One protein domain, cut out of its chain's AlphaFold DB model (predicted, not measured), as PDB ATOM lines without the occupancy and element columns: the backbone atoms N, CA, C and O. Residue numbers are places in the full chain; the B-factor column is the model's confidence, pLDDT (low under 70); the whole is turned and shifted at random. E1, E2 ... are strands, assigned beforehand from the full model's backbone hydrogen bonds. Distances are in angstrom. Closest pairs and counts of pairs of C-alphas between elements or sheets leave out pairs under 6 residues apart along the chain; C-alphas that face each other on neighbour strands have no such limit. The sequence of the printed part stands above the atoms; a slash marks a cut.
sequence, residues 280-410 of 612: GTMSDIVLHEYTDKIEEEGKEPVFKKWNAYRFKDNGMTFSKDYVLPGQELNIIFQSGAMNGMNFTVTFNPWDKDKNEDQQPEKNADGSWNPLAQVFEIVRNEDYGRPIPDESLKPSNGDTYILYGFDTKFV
ATOM      1  N   GLY A 280     102.791  53.409  16.073       96.44
ATOM      2  CA  GLY A 280     101.894  54.551  16.214       96.44
ATOM      3  C   GLY A 280     100.431  54.147  16.319       96.44
ATOM      4  O   GLY A 280     100.070  52.996  16.070       96.44
ATOM      5  N   THR A 281      99.579  55.097  16.699       98.00
ATOM      6  CA  THR A 281      98.127  54.891  16.809       98.00
ATOM      7  C   THR A 281      97.396  56.028  16.116       98.00
ATOM      8  O   THR A 281      97.588  57.195  16.452       98.00
ATOM      9  N   MET A 282      96.547  55.678  15.153       98.25
ATOM     10  CA  MET A 282      95.747  56.638  14.408       98.25
ATOM     11  C   MET A 282      94.622  57.193  15.280       98.25
ATOM     12  O   MET A 282      93.884  56.460  15.942       98.25
ATOM     13  N   SER A 283      94.471  58.508  15.247       97.50
ATOM     14  CA  SER A 283      93.432  59.258  15.945       97.50
ATOM     15  C   SER A 283      92.906  60.379  15.054       97.50
ATOM     16  O   SER A 283      93.537  60.724  14.056       97.50
ATOM     17  N   ASP A 284      91.743  60.927  15.406       96.88
ATOM     18  CA  ASP A 284      91.097  62.034  14.693       96.88
ATOM     19  C   ASP A 284      91.039  61.843  13.169       96.88
ATOM     20  O   ASP A 284      91.317  62.769  12.404       96.88
ATOM     21  N   ILE A 285      90.686  60.634  12.717       96.88
ATOM     22  CA  ILE A 285      90.550  60.363  11.287       96.88
ATOM     23  C   ILE A 285      89.404  61.194  10.709       96.88
ATOM     24  O   ILE A 285      88.247  61.062  11.121       96.88
ATOM     25  N   VAL A 286      89.725  62.011   9.710       95.31
ATOM     26  CA  VAL A 286      88.778  62.846   8.970       95.31
ATOM     27  C   VAL A 286      88.922  62.617   7.469       95.31
ATOM     28  O   VAL A 286      90.000  62.307   6.960       95.31
ATOM     29  N   LEU A 287      87.807  62.761   6.752       94.06
ATOM     30  CA  LEU A 287      87.782  62.679   5.295       94.06
ATOM     31  C   LEU A 287      88.105  64.045   4.698       94.06
ATOM     32  O   LEU A 287      87.505  65.048   5.091       94.06
ATOM     33  N   HIS A 288      88.984  64.062   3.703       92.00
ATOM     34  CA  HIS A 288      89.206  65.228   2.853       92.00
ATOM     35  C   HIS A 288      88.797  64.902   1.418       92.00
ATOM     36  O   HIS A 288      89.350  63.998   0.800       92.00
ATOM     37  N   GLU A 289      87.789  65.599   0.892       91.38
ATOM     38  CA  GLU A 289      87.281  65.353  -0.465       91.38
ATOM     39  C   GLU A 289      88.149  66.086  -1.501       91.38
ATOM     40  O   GLU A 289      88.223  67.314  -1.468       91.38
ATOM     41  N   TYR A 290      88.713  65.363  -2.461       89.12
ATOM     42  CA  TYR A 290      89.374  65.895  -3.652       89.12
ATOM     43  C   TYR A 290      88.467  65.777  -4.883       89.12
ATOM     44  O   TYR A 290      87.527  64.978  -4.921       89.12
ATOM     45  N   THR A 291      88.722  66.606  -5.897       86.62
ATOM     46  CA  THR A 291      88.026  66.555  -7.192       86.62
ATOM     47  C   THR A 291      89.044  66.582  -8.323       86.62
ATOM     48  O   THR A 291      89.608  67.631  -8.620       86.62
ATOM     49  N   ASP A 292      89.231  65.445  -8.988       84.06
ATOM     50  CA  ASP A 292      90.126  65.346 -10.138       84.06
ATOM     51  C   ASP A 292      89.409  65.841 -11.392       84.06
ATOM     52  O   ASP A 292      88.266  65.450 -11.659       84.06
ATOM     53  N   LYS A 293      90.089  66.663 -12.194       85.38
ATOM     54  CA  LYS A 293      89.641  67.050 -13.533       85.38
ATOM     55  C   LYS A 293      90.325  66.154 -14.566       85.38
ATOM     56  O   LYS A 293      91.530  66.248 -14.765       85.38
ATOM     57  N   ILE A 294      89.550  65.305 -15.232       84.06
ATOM     58  CA  ILE A 294      90.027  64.403 -16.282       84.06
ATOM     59  C   ILE A 294      89.708  65.042 -17.632       84.06
ATOM     60  O   ILE A 294      88.539  65.188 -17.993       84.06
ATOM     61  N   GLU A 295      90.746  65.436 -18.365       85.56
ATOM     62  CA  GLU A 295      90.639  65.977 -19.722       85.56
ATOM     63  C   GLU A 295      91.050  64.903 -20.738       85.56
ATOM     64  O   GLU A 295      92.176  64.413 -20.712       85.56
ATOM     65  N   GLU A 296      90.139  64.536 -21.641       85.69
ATOM     66  CA  GLU A 296      90.439  63.689 -22.800       85.69
ATOM     67  C   GLU A 296      90.311  64.517 -24.081       85.69
ATOM     68  O   GLU A 296      89.372  65.300 -24.236       85.69
ATOM     69  N   GLU A 297      91.249  64.341 -25.016       76.81
ATOM     70  CA  GLU A 297      91.294  65.130 -26.249       76.81
ATOM     71  C   GLU A 297      89.988  64.978 -27.054       76.81
ATOM     72  O   GLU A 297      89.606  63.883 -27.473       76.81
ATOM     73  N   GLY A 298      89.274  66.092 -27.242       80.00
ATOM     74  CA  GLY A 298      87.987  66.131 -27.946       80.00
ATOM     75  C   GLY A 298      86.757  65.742 -27.112       80.00
ATOM     76  O   GLY A 298      85.672  65.632 -27.687       80.00
ATOM     77  N   LYS A 299      86.883  65.553 -25.791       85.19
ATOM     78  CA  LYS A 299      85.755  65.326 -24.871       85.19
ATOM     79  C   LYS A 299      85.659  66.423 -23.811       85.19
ATOM     80  O   LYS A 299      86.652  67.036 -23.432       85.19
ATOM     81  N   GLU A 300      84.442  66.650 -23.322       84.56
ATOM     82  CA  GLU A 300      84.206  67.523 -22.170       84.56
ATOM     83  C   GLU A 300      84.911  66.968 -20.919       84.56
ATOM     84  O   GLU A 300      84.922  65.747 -20.722       84.56
ATOM     85  N   PRO A 301      85.478  67.835 -20.062       83.38
ATOM     86  CA  PRO A 301      86.180  67.406 -18.863       83.38
ATOM     87  C   PRO A 301      85.241  66.679 -17.897       83.38
ATOM     88  O   PRO A 301      84.146  67.154 -17.584       83.38
ATOM     89  N   VAL A 302      85.699  65.541 -17.377       86.88
ATOM     90  CA  VAL A 302      84.984  64.767 -16.359       86.88
ATOM     91  C   VAL A 302      85.581  65.078 -14.994       86.88
ATOM     92  O   VAL A 302      86.785  64.951 -14.792       86.88
ATOM     93  N   PHE A 303      84.734  65.463 -14.041       85.12
ATOM     94  CA  PHE A 303      85.145  65.737 -12.665       85.12
ATOM     95  C   PHE A 303      84.848  64.525 -11.781       85.12
ATOM     96  O   PHE A 303      83.687  64.129 -11.643       85.12
ATOM     97  N   LYS A 304      85.879  63.928 -11.177       84.88
ATOM     98  CA  LYS A 304      85.753  62.741 -10.321       84.88
ATOM     99  C   LYS A 304      86.087  63.092  -8.876       84.88
ATOM    100  O   LYS A 304      87.213  63.456  -8.560       84.88
ATOM    101  N   LYS A 305      85.100  62.950  -7.993       87.19
ATOM    102  CA  LYS A 305      85.277  63.144  -6.552       87.19
ATOM    103  C   LYS A 305      85.835  61.893  -5.885       87.19
ATOM    104  O   LYS A 305      85.440  60.777  -6.235       87.19
ATOM    105  N   TRP A 306      86.699  62.081  -4.896       88.38
ATOM    106  CA  TRP A 306      87.188  61.008  -4.034       88.38
ATOM    107  C   TRP A 306      87.602  61.543  -2.663       88.38
ATOM    108  O   TRP A 306      87.814  62.737  -2.510       88.38
ATOM    109  N   ASN A 307      87.696  60.664  -1.662       91.19
ATOM    110  CA  ASN A 307      88.072  61.048  -0.301       91.19
ATOM    111  C   ASN A 307      89.461  60.514   0.050       91.19
ATOM    112  O   ASN A 307      89.694  59.308  -0.044       91.19
ATOM    113  N   ALA A 308      90.343  61.402   0.494       93.56
ATOM    114  CA  ALA A 308      91.544  61.052   1.233       93.56
ATOM    115  C   ALA A 308      91.218  60.892   2.723       93.56
ATOM    116  O   ALA A 308      90.239  61.450   3.231       93.56
ATOM    117  N   TYR A 309      92.062  60.144   3.427       96.62
ATOM    118  CA  TYR A 309      91.961  59.949   4.869       96.62
ATOM    119  C   TYR A 309      93.117  60.676   5.541       96.62
ATOM    120  O   TYR A 309      94.281  60.327   5.330       96.62
ATOM    121  N   ARG A 310      92.787  61.686   6.347       97.06
ATOM    122  CA  ARG A 310      93.739  62.429   7.171       97.06
ATOM    123  C   ARG A 310      93.639  61.947   8.610       97.06
ATOM    124  O   ARG A 310      92.531  61.782   9.107       97.06
ATOM    125  N   PHE A 311      94.765  61.727   9.273       98.06
ATOM    126  CA  PHE A 311      94.821  61.236  10.647       98.06
ATOM    127  C   PHE A 311      95.885  61.972  11.464       98.06
ATOM    128  O   PHE A 311      96.789  62.613  10.921       98.06
ATOM    129  N   LYS A 312      95.782  61.856  12.788       97.81
ATOM    130  CA  LYS A 312      96.760  62.344  13.762       97.81
ATOM    131  C   LYS A 312      97.350  61.196  14.569       97.81
ATOM    132  O   LYS A 312      96.698  60.172  14.768       97.81
ATOM    133  N   ASP A 313      98.546  61.409  15.106       96.81
ATOM    134  CA  ASP A 313      99.153  60.544  16.117       96.81
ATOM    135  C   ASP A 313      99.527  61.382  17.343       96.81
ATOM    136  O   ASP A 313     100.463  62.174  17.311       96.81
ATOM    137  N   ASN A 314      98.782  61.206  18.434       93.12
ATOM    138  CA  ASN A 314      98.992  61.965  19.670       93.12
ATOM    139  C   ASN A 314     100.267  61.559  20.432       93.12
ATOM    140  O   ASN A 314     100.671  62.254  21.363       93.12
ATOM    141  N   GLY A 315     100.884  60.430  20.076       92.12
ATOM    142  CA  GLY A 315     102.119  59.924  20.668       92.12
ATOM    143  C   GLY A 315     103.387  60.410  19.964       92.12
ATOM    144  O   GLY A 315     104.476  59.965  20.326       92.12
ATOM    145  N   MET A 316     103.273  61.284  18.959       92.56
ATOM    146  CA  MET A 316     104.410  61.784  18.192       92.56
ATOM    147  C   MET A 316     104.211  63.234  17.762       92.56
ATOM    148  O   MET A 316     103.127  63.655  17.382       92.56
ATOM    149  N   THR A 317     105.298  63.995  17.783       94.44
ATOM    150  CA  THR A 317     105.373  65.301  17.129       94.44
ATOM    151  C   THR A 317     106.345  65.205  15.963       94.44
ATOM    152  O   THR A 317     107.402  64.592  16.094       94.44
ATOM    153  N   PHE A 318     105.973  65.774  14.821       96.19
ATOM    154  CA  PHE A 318     106.680  65.600  13.561       96.19
ATOM    155  C   PHE A 318     106.892  66.934  12.834       96.19
ATOM    156  O   PHE A 318     106.157  67.904  13.042       96.19
ATOM    157  N   SER A 319     107.902  66.967  11.967       95.81
ATOM    158  CA  SER A 319     108.224  68.076  11.072       95.81
ATOM    159  C   SER A 319     108.617  67.532   9.711       95.81
ATOM    160  O   SER A 319     109.251  66.478   9.619       95.81
ATOM    161  N   LYS A 320     108.308  68.272   8.646       93.19
ATOM    162  CA  LYS A 320     108.769  67.942   7.291       93.19
ATOM    163  C   LYS A 320     110.297  67.841   7.189       93.19
ATOM    164  O   LYS A 320     110.800  67.104   6.348       93.19
ATOM    165  N   ASP A 321     111.026  68.544   8.057       93.88
ATOM    166  CA  ASP A 321     112.490  68.551   8.065       93.88
ATOM    167  C   ASP A 321     113.069  67.223   8.593       93.88
ATOM    168  O   ASP A 321     114.271  66.988   8.492       93.88
ATOM    169  N   TYR A 322     112.228  66.339   9.148       94.94
ATOM    170  CA  TYR A 322     112.635  65.011   9.616       94.94
ATOM    171  C   TYR A 322     112.656  63.980   8.484       94.94
ATOM    172  O   TYR A 322     113.209  62.899   8.665       94.94
ATOM    173  N   VAL A 323     112.047  64.270   7.330       94.12
ATOM    174  CA  VAL A 323     112.014  63.349   6.183       94.12
ATOM    175  C   VAL A 323     113.426  63.148   5.639       94.12
ATOM    176  O   VAL A 323     114.171  64.110   5.441       94.12
ATOM    177  N   LEU A 324     113.804  61.894   5.384       91.25
ATOM    178  CA  LEU A 324     115.128  61.590   4.844       91.25
ATOM    179  C   LEU A 324     115.253  62.114   3.401       91.25
ATOM    180  O   LEU A 324     114.330  61.929   2.602       91.25
ATOM    181  N   PRO A 325     116.388  62.731   3.018       86.88
ATOM    182  CA  PRO A 325     116.581  63.242   1.664       86.88
ATOM    183  C   PRO A 325     116.356  62.170   0.589       86.88
ATOM    184  O   PRO A 325     116.948  61.094   0.642       86.88
ATOM    185  N   GLY A 326     115.519  62.481  -0.404       85.69
ATOM    186  CA  GLY A 326     115.210  61.576  -1.516       85.69
ATOM    187  C   GLY A 326     114.276  60.412  -1.170       85.69
ATOM    188  O   GLY A 326     114.095  59.538  -2.012       85.69
ATOM    189  N   GLN A 327     113.688  60.388   0.032       89.12
ATOM    190  CA  GLN A 327     112.689  59.396   0.432       89.12
ATOM    191  C   GLN A 327     111.298  60.017   0.565       89.12
ATOM    192  O   GLN A 327     111.145  61.198   0.873       89.12
ATOM    193  N   GLU A 328     110.277  59.188   0.357       93.12
ATOM    194  CA  GLU A 328     108.896  59.505   0.708       93.12
ATOM    195  C   GLU A 328     108.570  58.971   2.105       93.12
ATOM    196  O   GLU A 328     109.105  57.944   2.538       93.12
ATOM    197  N   LEU A 329     107.646  59.639   2.797       96.50
ATOM    198  CA  LEU A 329     107.065  59.089   4.011       96.50
ATOM    199  C   LEU A 329     106.068  58.003   3.656       96.50
ATOM    200  O   LEU A 329     105.245  58.164   2.760       96.50
ATOM    201  N   ASN A 330     106.111  56.917   4.406       96.50
ATOM    202  CA  ASN A 330     105.264  55.766   4.177       96.50
ATOM    203  C   ASN A 330     104.800  55.179   5.505       96.50
ATOM    204  O   ASN A 330     105.497  55.281   6.515       96.50
ATOM    205  N   ILE A 331     103.644  54.529   5.504       97.00
ATOM    206  CA  ILE A 331     103.131  53.789   6.651       97.00
ATOM    207  C   ILE A 331     102.894  52.330   6.292       97.00
ATOM    208  O   ILE A 331     102.419  52.028   5.202       97.00
ATOM    209  N   ILE A 332     103.154  51.437   7.244       94.38
ATOM    210  CA  ILE A 332     102.703  50.044   7.198       94.38
ATOM    211  C   ILE A 332     101.697  49.848   8.322       94.38
ATOM    212  O   ILE A 332     102.043  49.977   9.500       94.38
ATOM    213  N   PHE A 333     100.453  49.530   7.980       95.44
ATOM    214  CA  PHE A 333      99.428  49.213   8.972       95.44
ATOM    215  C   PHE A 333      99.826  47.972   9.778       95.44
ATOM    216  O   PHE A 333     100.280  46.984   9.213       95.44
ATOM    217  N   GLN A 334      99.658  48.025  11.097       93.88
ATOM    218  CA  GLN A 334      99.954  46.926  12.029       93.88
ATOM    219  C   GLN A 334      98.681  46.302  12.622       93.88
ATOM    220  O   GLN A 334      98.732  45.285  13.313       93.88
ATOM    221  N   SER A 335      97.519  46.908  12.363       94.62
ATOM    222  CA  SER A 335      96.214  46.391  12.761       94.62
ATOM    223  C   SER A 335      95.099  46.940  11.865       94.62
ATOM    224  O   SER A 335      95.347  47.705  10.933       94.62
ATOM    225  N   GLY A 336      93.857  46.556  12.170       93.25
ATOM    226  CA  GLY A 336      92.672  47.052  11.476       93.25
ATOM    227  C   GLY A 336      92.412  46.347  10.148       93.25
ATOM    228  O   GLY A 336      93.022  45.327   9.824       93.25
ATOM    229  N   ALA A 337      91.482  46.897   9.366       91.69
ATOM    230  CA  ALA A 337      91.083  46.319   8.079       91.69
ATOM    231  C   ALA A 337      92.224  46.312   7.048       91.69
ATOM    232  O   ALA A 337      92.219  45.497   6.132       91.69
ATOM    233  N   MET A 338      93.198  47.210   7.211       92.12
ATOM    234  CA  MET A 338      94.318  47.407   6.294       92.12
ATOM    235  C   MET A 338      95.624  46.760   6.776       92.12
ATOM    236  O   MET A 338      96.677  47.067   6.232       92.12
ATOM    237  N   ASN A 339      95.584  45.892   7.795       92.31
ATOM    238  CA  ASN A 339      96.778  45.306   8.410       92.31
ATOM    239  C   ASN A 339      97.784  44.743   7.379       92.31
ATOM    240  O   ASN A 339      97.418  43.973   6.494       92.31
ATOM    241  N   GLY A 340      99.050  45.138   7.515       87.31
ATOM    242  CA  GLY A 340     100.170  44.805   6.637       87.31
ATOM    243  C   GLY A 340     100.265  45.640   5.353       87.31
ATOM    244  O   GLY A 340     101.307  45.625   4.702       87.31
ATOM    245  N   MET A 341      99.230  46.395   4.974       90.88
ATOM    246  CA  MET A 341      99.273  47.219   3.762       90.88
ATOM    247  C   MET A 341     100.172  48.444   3.939       90.88
ATOM    248  O   MET A 341     100.225  49.054   5.010       90.88
ATOM    249  N   ASN A 342     100.842  48.807   2.849       92.06
ATOM    250  CA  ASN A 342     101.788  49.909   2.760       92.06
ATOM    251  C   ASN A 342     101.240  51.058   1.902       92.06
ATOM    252  O   ASN A 342     100.705  50.801   0.818       92.06
ATOM    253  N   PHE A 343     101.384  52.293   2.385       95.31
ATOM    254  CA  PHE A 343     100.959  53.515   1.704       95.31
ATOM    255  C   PHE A 343     101.950  54.656   1.910       95.31
ATOM    256  O   PHE A 343     102.363  54.916   3.041       95.31
ATOM    257  N   THR A 344     102.213  55.420   0.850       97.00
ATOM    258  CA  THR A 344     102.810  56.755   0.961       97.00
ATOM    259  C   THR A 344     101.886  57.671   1.772       97.00
ATOM    260  O   THR A 344     100.657  57.595   1.673       97.00
ATOM    261  N   VAL A 345     102.463  58.563   2.578       97.50
ATOM    262  CA  VAL A 345     101.727  59.589   3.324       97.50
ATOM    263  C   VAL A 345     102.322  60.974   3.110       97.50
ATOM    264  O   VAL A 345     103.534  61.139   2.995       97.50
ATOM    265  N   THR A 346     101.466  61.992   3.124       95.94
ATOM    266  CA  THR A 346     101.883  63.400   3.113       95.94
ATOM    267  C   THR A 346     101.726  63.987   4.509       95.94
ATOM    268  O   THR A 346     100.642  63.926   5.087       95.94
ATOM    269  N   PHE A 347     102.788  64.575   5.060       96.81
ATOM    270  CA  PHE A 347     102.721  65.312   6.323       96.81
ATOM    271  C   PHE A 347     102.326  66.776   6.095       96.81
ATOM    272  O   PHE A 347     102.831  67.412   5.171       96.81
ATOM    273  N   ASN A 348     101.460  67.307   6.963       95.56
ATOM    274  CA  ASN A 348     100.902  68.660   6.893       95.56
ATOM    275  C   ASN A 348     100.352  68.991   5.484       95.56
ATOM    276  O   ASN A 348     100.832  69.927   4.829       95.56
ATOM    277  N   PRO A 349      99.401  68.176   4.979       93.81
ATOM    278  CA  PRO A 349      98.815  68.356   3.653       93.81
ATOM    279  C   PRO A 349      98.066  69.692   3.574       93.81
ATOM    280  O   PRO A 349      97.547  70.189   4.573       93.81
ATOM    281  N   TRP A 350      97.964  70.255   2.374       89.62
ATOM    282  CA  TRP A 350      97.131  71.428   2.122       89.62
ATOM    283  C   TRP A 350      96.574  71.393   0.699       89.62
ATOM    284  O   TRP A 350      97.281  71.056  -0.254       89.62
ATOM    285  N   ASP A 351      95.297  71.732   0.562       85.81
ATOM    286  CA  ASP A 351      94.574  71.725  -0.705       85.81
ATOM    287  C   ASP A 351      94.474  73.135  -1.306       85.81
ATOM    288  O   ASP A 351      93.633  73.957  -0.924       85.81
ATOM    289  N   LYS A 352      95.337  73.406  -2.295       77.00
ATOM    290  CA  LYS A 352      95.354  74.684  -3.023       77.00
ATOM    291  C   LYS A 352      94.019  74.983  -3.700       77.00
ATOM    292  O   LYS A 352      93.611  76.140  -3.758       77.00
ATOM    293  N   ASP A 353      93.357  73.950  -4.215       77.94
ATOM    294  CA  ASP A 353      92.180  74.085  -5.071       77.94
ATOM    295  C   ASP A 353      90.920  74.406  -4.255       77.94
ATOM    296  O   ASP A 353      89.950  74.958  -4.782       77.94
ATOM    297  N   LYS A 354      90.949  74.136  -2.943       76.50
ATOM    298  CA  LYS A 354      89.902  74.514  -1.983       76.50
ATOM    299  C   LYS A 354      90.212  75.769  -1.162       76.50
ATOM    300  O   LYS A 354      89.472  76.054  -0.221       76.50
ATOM    301  N   ASN A 355      91.234  76.546  -1.533       74.88
ATOM    302  CA  ASN A 355      91.721  77.694  -0.753       74.88
ATOM    303  C   ASN A 355      92.057  77.315   0.707       74.88
ATOM    304  O   ASN A 355      91.772  78.081   1.626       74.88
ATOM    305  N   GLU A 356      92.613  76.121   0.938       83.31
ATOM    306  CA  GLU A 356      93.120  75.732   2.255       83.31
ATOM    307  C   GLU A 356      94.474  76.418   2.499       83.31
ATOM    308  O   GLU A 356      95.407  76.271   1.708       83.31
ATOM    309  N   ASP A 357      94.590  77.180   3.589       83.56
ATOM    310  CA  ASP A 357      95.850  77.822   3.962       83.56
ATOM    311  C   ASP A 357      96.833  76.794   4.535       83.56
ATOM    312  O   ASP A 357      96.488  75.998   5.418       83.56
ATOM    313  N   GLN A 358      98.089  76.860   4.088       88.62
ATOM    314  CA  GLN A 358      99.160  76.043   4.649       88.62
ATOM    315  C   GLN A 358      99.328  76.345   6.144       88.62
ATOM    316  O   GLN A 358      99.581  77.485   6.543       88.62
ATOM    317  N   GLN A 359      99.234  75.309   6.975       92.94
ATOM    318  CA  GLN A 359      99.379  75.463   8.417       92.94
ATOM    319  C   GLN A 359     100.866  75.573   8.791       92.94
ATOM    320  O   GLN A 359     101.655  74.701   8.411       92.94
ATOM    321  N   PRO A 360     101.293  76.605   9.541       94.69
ATOM    322  CA  PRO A 360     102.662  76.668  10.038       94.69
ATOM    323  C   PRO A 360     102.883  75.558  11.073       94.69
ATOM    324  O   PRO A 360     102.023  75.330  11.920       94.69
ATOM    325  N   GLU A 361     104.037  74.885  11.041       95.50
ATOM    326  CA  GLU A 361     104.340  73.789  11.982       95.50
ATOM    327  C   GLU A 361     104.460  74.265  13.436       95.50
ATOM    328  O   GLU A 361     104.214  73.501  14.370       95.50
ATOM    329  N   LYS A 362     104.806  75.543  13.629       95.62
ATOM    330  CA  LYS A 362     104.914  76.186  14.937       95.62
ATOM    331  C   LYS A 362     104.022  77.413  15.025       95.62
ATOM    332  O   LYS A 362     103.869  78.163  14.062       95.62
ATOM    333  N   ASN A 363     103.479  77.626  16.213       94.62
ATOM    334  CA  ASN A 363     102.791  78.850  16.584       94.62
ATOM    335  C   ASN A 363     103.794  80.000  16.762       94.62
ATOM    336  O   ASN A 363     105.009  79.798  16.826       94.62
ATOM    337  N   ALA A 364     103.283  81.227  16.888       93.50
ATOM    338  CA  ALA A 364     104.110  82.422  17.081       93.50
ATOM    339  C   ALA A 364     104.952  82.393  18.375       93.50
ATOM    340  O   ALA A 364     105.972  83.072  18.454       93.50
ATOM    341  N   ASP A 365     104.545  81.607  19.373       94.19
ATOM    342  CA  ASP A 365     105.269  81.390  20.633       94.19
ATOM    343  C   ASP A 365     106.329  80.273  20.549       94.19
ATOM    344  O   ASP A 365     107.023  79.997  21.528       94.19
ATOM    345  N   GLY A 366     106.476  79.635  19.382       92.19
ATOM    346  CA  GLY A 366     107.412  78.540  19.141       92.19
ATOM    347  C   GLY A 366     106.904  77.155  19.551       92.19
ATOM    348  O   GLY A 366     107.623  76.178  19.318       92.19
ATOM    349  N   SER A 367     105.695  77.035  20.116       94.88
ATOM    350  CA  SER A 367     105.073  75.737  20.385       94.88
ATOM    351  C   SER A 367     104.670  75.052  19.078       94.88
ATOM    352  O   SER A 367     104.391  75.712  18.077       94.88
ATOM    353  N   TRP A 368     104.590  73.721  19.074       95.12
ATOM    354  CA  TRP A 368     104.058  72.986  17.924       95.12
ATOM    355  C   TRP A 368     102.585  73.323  17.691       95.12
ATOM    356  O   TRP A 368     101.815  73.428  18.648       95.12
ATOM    357  N   ASN A 369     102.206  73.496  16.425       95.88
ATOM    358  CA  ASN A 369     100.833  73.753  16.008       95.88
ATOM    359  C   ASN A 369     100.082  72.421  15.805       95.88
ATOM    360  O   ASN A 369     100.373  71.709  14.840       95.88
ATOM    361  N   PRO A 370      99.074  72.087  16.633       93.38
ATOM    362  CA  PRO A 370      98.327  70.831  16.512       93.38
ATOM    363  C   PRO A 370      97.512  70.684  15.217       93.38
ATOM    364  O   PRO A 370      97.044  69.584  14.916       93.38
ATOM    365  N   LEU A 371      97.289  71.776  14.473       92.75
ATOM    366  CA  LEU A 371      96.622  71.746  13.166       92.75
ATOM    367  C   LEU A 371      97.562  71.294  12.041       92.75
ATOM    368  O   LEU A 371      97.089  70.707  11.077       92.75
ATOM    369  N   ALA A 372      98.874  71.511  12.185       95.25
ATOM    370  CA  ALA A 372      99.884  71.051  11.228       95.25
ATOM    371  C   ALA A 372     100.305  69.586  11.456       95.25
ATOM    372  O   ALA A 372     100.921  68.972  10.589       95.25
ATOM    373  N   GLN A 373      99.984  69.010  12.621       96.75
ATOM    374  CA  GLN A 373     100.322  67.631  12.996       96.75
ATOM    375  C   GLN A 373      99.318  66.630  12.406       96.75
ATOM    376  O   GLN A 373      98.585  65.958  13.132       96.75
ATOM    377  N   VAL A 374      99.240  66.584  11.078       97.00
ATOM    378  CA  VAL A 374      98.290  65.756  10.325       97.00
ATOM    379  C   VAL A 374      99.034  65.008   9.229       97.00
ATOM    380  O   VAL A 374      99.866  65.586   8.533       97.00
ATOM    381  N   PHE A 375      98.708  63.731   9.058       97.88
ATOM    382  CA  PHE A 375      99.175  62.905   7.953       97.88
ATOM    383  C   PHE A 375      97.999  62.569   7.043       97.88
ATOM    384  O   PHE A 375      96.929  62.210   7.528       97.88
ATOM    385  N   GLU A 376      98.191  62.659   5.734       97.62
ATOM    386  CA  GLU A 376      97.231  62.199   4.732       97.62
ATOM    387  C   GLU A 376      97.732  60.929   4.067       97.62
ATOM    388  O   GLU A 376      98.869  60.883   3.601       97.62
ATOM    389  N   ILE A 377      96.879  59.912   3.999       97.44
ATOM    390  CA  ILE A 377      97.175  58.685   3.263       97.44
ATOM    391  C   ILE A 377      96.994  58.951   1.774       97.44
ATOM    392  O   ILE A 377      95.892  59.281   1.328       97.44
ATOM    393  N   VAL A 378      98.072  58.770   1.010       94.31
ATOM    394  CA  VAL A 378      98.037  58.884  -0.445       94.31
ATOM    395  C   VAL A 378      97.308  57.672  -1.001       94.31
ATOM    396  O   VAL A 378      97.642  56.524  -0.713       94.31
ATOM    397  N   ARG A 379      96.285  57.934  -1.807       90.00
ATOM    398  CA  ARG A 379      95.531  56.891  -2.492       90.00
ATOM    399  C   ARG A 379      96.390  56.272  -3.600       90.00
ATOM    400  O   ARG A 379      96.939  57.012  -4.411       90.00
ATOM    401  N   ASN A 380      96.449  54.945  -3.682       85.12
ATOM    402  CA  ASN A 380      97.117  54.232  -4.777       85.12
ATOM    403  C   ASN A 380      96.241  53.096  -5.326       85.12
ATOM    404  O   ASN A 380      95.215  52.749  -4.737       85.12
ATOM    405  N   GLU A 381      96.635  52.546  -6.476       84.69
ATOM    406  CA  GLU A 381      95.948  51.433  -7.150       84.69
ATOM    407  C   GLU A 381      96.759  50.125  -7.119       84.69
ATOM    408  O   GLU A 381      96.372  49.147  -7.758       84.69
ATOM    409  N   ASP A 382      97.846  50.078  -6.342       80.50
ATOM    410  CA  ASP A 382      98.808  48.963  -6.318       80.50
ATOM    411  C   ASP A 382      98.163  47.634  -5.887       80.50
ATOM    412  O   ASP A 382      98.612  46.552  -6.256       80.50
ATOM    413  N   TYR A 383      97.045  47.711  -5.162       77.19
ATOM    414  CA  TYR A 383      96.251  46.567  -4.708       77.19
ATOM    415  C   TYR A 383      95.099  46.216  -5.671       77.19
ATOM    416  O   TYR A 383      94.068  45.677  -5.263       77.19
ATOM    417  N   GLY A 384      95.243  46.560  -6.955       78.00
ATOM    418  CA  GLY A 384      94.295  46.245  -8.030       78.00
ATOM    419  C   GLY A 384      93.037  47.116  -8.056       78.00
ATOM    420  O   GLY A 384      92.183  46.943  -8.927       78.00
ATOM    421  N   ARG A 385      92.894  48.046  -7.106       85.69
ATOM    422  CA  ARG A 385      91.854  49.080  -7.104       85.69
ATOM    423  C   ARG A 385      92.286  50.278  -6.249       85.69
ATOM    424  O   ARG A 385      93.112  50.100  -5.356       85.69
ATOM    425  N   PRO A 386      91.674  51.459  -6.438       87.56
ATOM    426  CA  PRO A 386      92.090  52.661  -5.734       87.56
ATOM    427  C   PRO A 386      91.634  52.654  -4.267       87.56
ATOM    428  O   PRO A 386      90.448  52.873  -3.990       87.56
ATOM    429  N   ILE A 387      92.569  52.453  -3.338       91.62
ATOM    430  CA  ILE A 387      92.339  52.417  -1.883       91.62
ATOM    431  C   ILE A 387      93.240  53.433  -1.150       91.62
ATOM    432  O   ILE A 387      94.262  53.827  -1.710       91.62
ATOM    433  N   PRO A 388      92.882  53.896   0.068       93.25
ATOM    434  CA  PRO A 388      91.692  53.544   0.863       93.25
ATOM    435  C   PRO A 388      90.340  53.925   0.224       93.25
ATOM    436  O   PRO A 388      90.250  54.882  -0.544       93.25
ATOM    437  N   ASP A 389      89.276  53.180   0.542       90.31
ATOM    438  CA  ASP A 389      87.893  53.432   0.094       90.31
ATOM    439  C   ASP A 389      86.865  53.157   1.209       90.31
ATOM    440  O   ASP A 389      87.231  52.863   2.339       90.31
ATOM    441  N   GLU A 390      85.559  53.280   0.949       88.75
ATOM    442  CA  GLU A 390      84.550  53.070   2.004       88.75
ATOM    443  C   GLU A 390      84.546  51.656   2.606       88.75
ATOM    444  O   GLU A 390      84.134  51.503   3.760       88.75
ATOM    445  N   SER A 391      84.980  50.649   1.837       89.19
ATOM    446  CA  SER A 391      85.004  49.238   2.240       89.19
ATOM    447  C   SER A 391      86.294  48.864   2.968       89.19
ATOM    448  O   SER A 391      86.264  48.036   3.874       89.19
ATOM    449  N   LEU A 392      87.418  49.460   2.570       91.62
ATOM    450  CA  LEU A 392      88.748  49.189   3.096       91.62
ATOM    451  C   LEU A 392      89.435  50.517   3.431       91.62
ATOM    452  O   LEU A 392      89.968  51.194   2.551       91.62
ATOM    453  N   LYS A 393      89.379  50.887   4.713       94.69
ATOM    454  CA  LYS A 393      89.816  52.184   5.242       94.69
ATOM    455  C   LYS A 393      90.410  52.072   6.640       94.69
ATOM    456  O   LYS A 393      90.062  51.129   7.357       94.69
ATOM    457  N   PRO A 394      91.221  53.062   7.047       96.88
ATOM    458  CA  PRO A 394      91.666  53.165   8.426       96.88
ATOM    459  C   PRO A 394      90.510  53.538   9.364       96.88
ATOM    460  O   PRO A 394      89.527  54.171   8.965       96.88
ATOM    461  N   SER A 395      90.653  53.167  10.632       97.12
ATOM    462  CA  SER A 395      89.754  53.499  11.737       97.12
ATOM    463  C   SER A 395      90.532  54.054  12.934       97.12
ATOM    464  O   SER A 395      91.709  53.758  13.126       97.12
ATOM    465  N   ASN A 396      89.876  54.880  13.756       97.62
ATOM    466  CA  ASN A 396      90.495  55.383  14.986       97.62
ATOM    467  C   ASN A 396      90.896  54.205  15.886       97.62
ATOM    468  O   ASN A 396      90.089  53.307  16.125       97.62
ATOM    469  N   GLY A 397      92.121  54.243  16.407       97.06
ATOM    470  CA  GLY A 397      92.715  53.157  17.184       97.06
ATOM    471  C   GLY A 397      93.517  52.150  16.357       97.06
ATOM    472  O   GLY A 397      94.235  51.350  16.953       97.06
ATOM    473  N   ASP A 398      93.455  52.199  15.019       98.00
ATOM    474  CA  ASP A 398      94.347  51.394  14.183       98.00
ATOM    475  C   ASP A 398      95.807  51.785  14.425       98.00
ATOM    476  O   ASP A 398      96.147  52.950  14.645       98.00
ATOM    477  N   THR A 399      96.684  50.788  14.391       97.94
ATOM    478  CA  THR A 399      98.112  50.950  14.636       97.94
ATOM    479  C   THR A 399      98.902  50.884  13.340       97.94
ATOM    480  O   THR A 399      98.486  50.242  12.372       97.94
ATOM    481  N   TYR A 400     100.041  51.570  13.300       97.50
ATOM    482  CA  TYR A 400     100.866  51.679  12.099       97.50
ATOM    483  C   TYR A 400     102.343  51.889  12.442       97.50
ATOM    484  O   TYR A 400     102.675  52.318  13.545       97.50
ATOM    485  N   ILE A 401     103.233  51.622  11.493       96.50
ATOM    486  CA  ILE A 401     104.650  51.995  11.559       96.50
ATOM    487  C   ILE A 401     104.911  53.035  10.477       96.50
ATOM    488  O   ILE A 401     104.663  52.762   9.308       96.50
ATOM    489  N   LEU A 402     105.410  54.214  10.861       96.88
ATOM    490  CA  LEU A 402     105.906  55.226   9.925       96.88
ATOM    491  C   LEU A 402     107.341  54.889   9.516       96.88
ATOM    492  O   LEU A 402     108.157  54.510  10.363       96.88
ATOM    493  N   TYR A 403     107.678  55.094   8.249       95.12
ATOM    494  CA  TYR A 403     109.057  55.074   7.790       95.12
ATOM    495  C   TYR A 403     109.342  56.112   6.696       95.12
ATOM    496  O   TYR A 403     108.423  56.714   6.145       95.12
ATOM    497  N   GLY A 404     110.628  56.357   6.429       94.25
ATOM    498  CA  GLY A 404     111.113  57.399   5.512       94.25
ATOM    499  C   GLY A 404     111.634  58.660   6.213       94.25
ATOM    500  O   GLY A 404     111.720  59.722   5.598       94.25
ATOM    501  N   PHE A 405     111.955  58.578   7.508       94.94
ATOM    502  CA  PHE A 405     112.361  59.733   8.315       94.94
ATOM    503  C   PHE A 405     113.577  59.442   9.198       94.94
ATOM    504  O   PHE A 405     113.890  58.292   9.504       94.94
ATOM    505  N   ASP A 406     114.268  60.504   9.603       93.75
ATOM    506  CA  ASP A 406     115.400  60.451  10.518       93.75
ATOM    507  C   ASP A 406     114.879  60.331  11.958       93.75
ATOM    508  O   ASP A 406     114.304  61.261  12.536       93.75
ATOM    509  N   THR A 407     115.051  59.141  12.533       92.81
ATOM    510  CA  THR A 407     114.470  58.772  13.830       92.81
ATOM    511  C   THR A 407     115.026  59.562  15.005       92.81
ATOM    512  O   THR A 407     114.315  59.709  16.004       92.81
ATOM    513  N   LYS A 408     116.219  60.164  14.878       90.56
ATOM    514  CA  LYS A 408     116.844  60.950  15.956       90.56
ATOM    515  C   LYS A 408     116.024  62.166  16.376       90.56
ATOM    516  O   LYS A 408     116.166  62.655  17.488       90.56
ATOM    517  N   PHE A 409     115.166  62.673  15.489       90.62
ATOM    518  CA  PHE A 409     114.310  63.820  15.792       90.62
ATOM    519  C   PHE A 409     113.014  63.438  16.511       90.62
ATOM    520  O   PHE A 409     112.312  64.317  17.007       90.62
ATOM    521  N   VAL A 410     112.687  62.142  16.567       89.31
ATOM    522  CA  VAL A 410     111.435  61.640  17.148       89.31
ATOM    523  C   VAL A 410     111.682  60.841  18.423       89.31
ATOM    524  O   VAL A 410     110.913  60.966  19.377       89.31
TER     525      VAL A 410
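What this domain is: This is residues 280 to 410 of the 612 residues of an uncharacterized protein of Bacteroides thetaiotaomicron (UniProt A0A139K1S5). Little regular structure is present: one strongly twisted sheet of six strands, with the long hairpin E1 and E2 reaching out at one end and long loops around the short strands. The 131 printed residues, 41 in named strands, are all strand in class; the antiparallel order is E1 E2 E5 E4 E3 E6. The whole is compact, radius of gyration of the C-alphas 16.1 A, spanning 52 by 36 by 29 A.

Where its parts are: E1, residues 283 to 294, begins at C-alpha (93.432, 59.258, 15.945) and measures 32.8 A; E2, 302 to 312, 32.4 A. E3 is 330 to 333, E4 342 to 347, E5 375 to 377, E6 399 to 403, ending at C-alpha (109.057, 55.074, 7.790).

How they stand to each other: Within hydrogen-bond range are N 288 and O 308 of E1 and E2, 2.9 A, and N 311 and O 375 of E2 and E5, 2.8 A. E3 E4 E5 form a meander, successive antiparallel neighbours; with E2 or E6, whose end strands also pair, a Greek key.

The domain as a whole: The printed part has no cut. Links E2 to E3, E4 to E5 and E5 to E6 are long. No printed residue is under 70 in pLDDT.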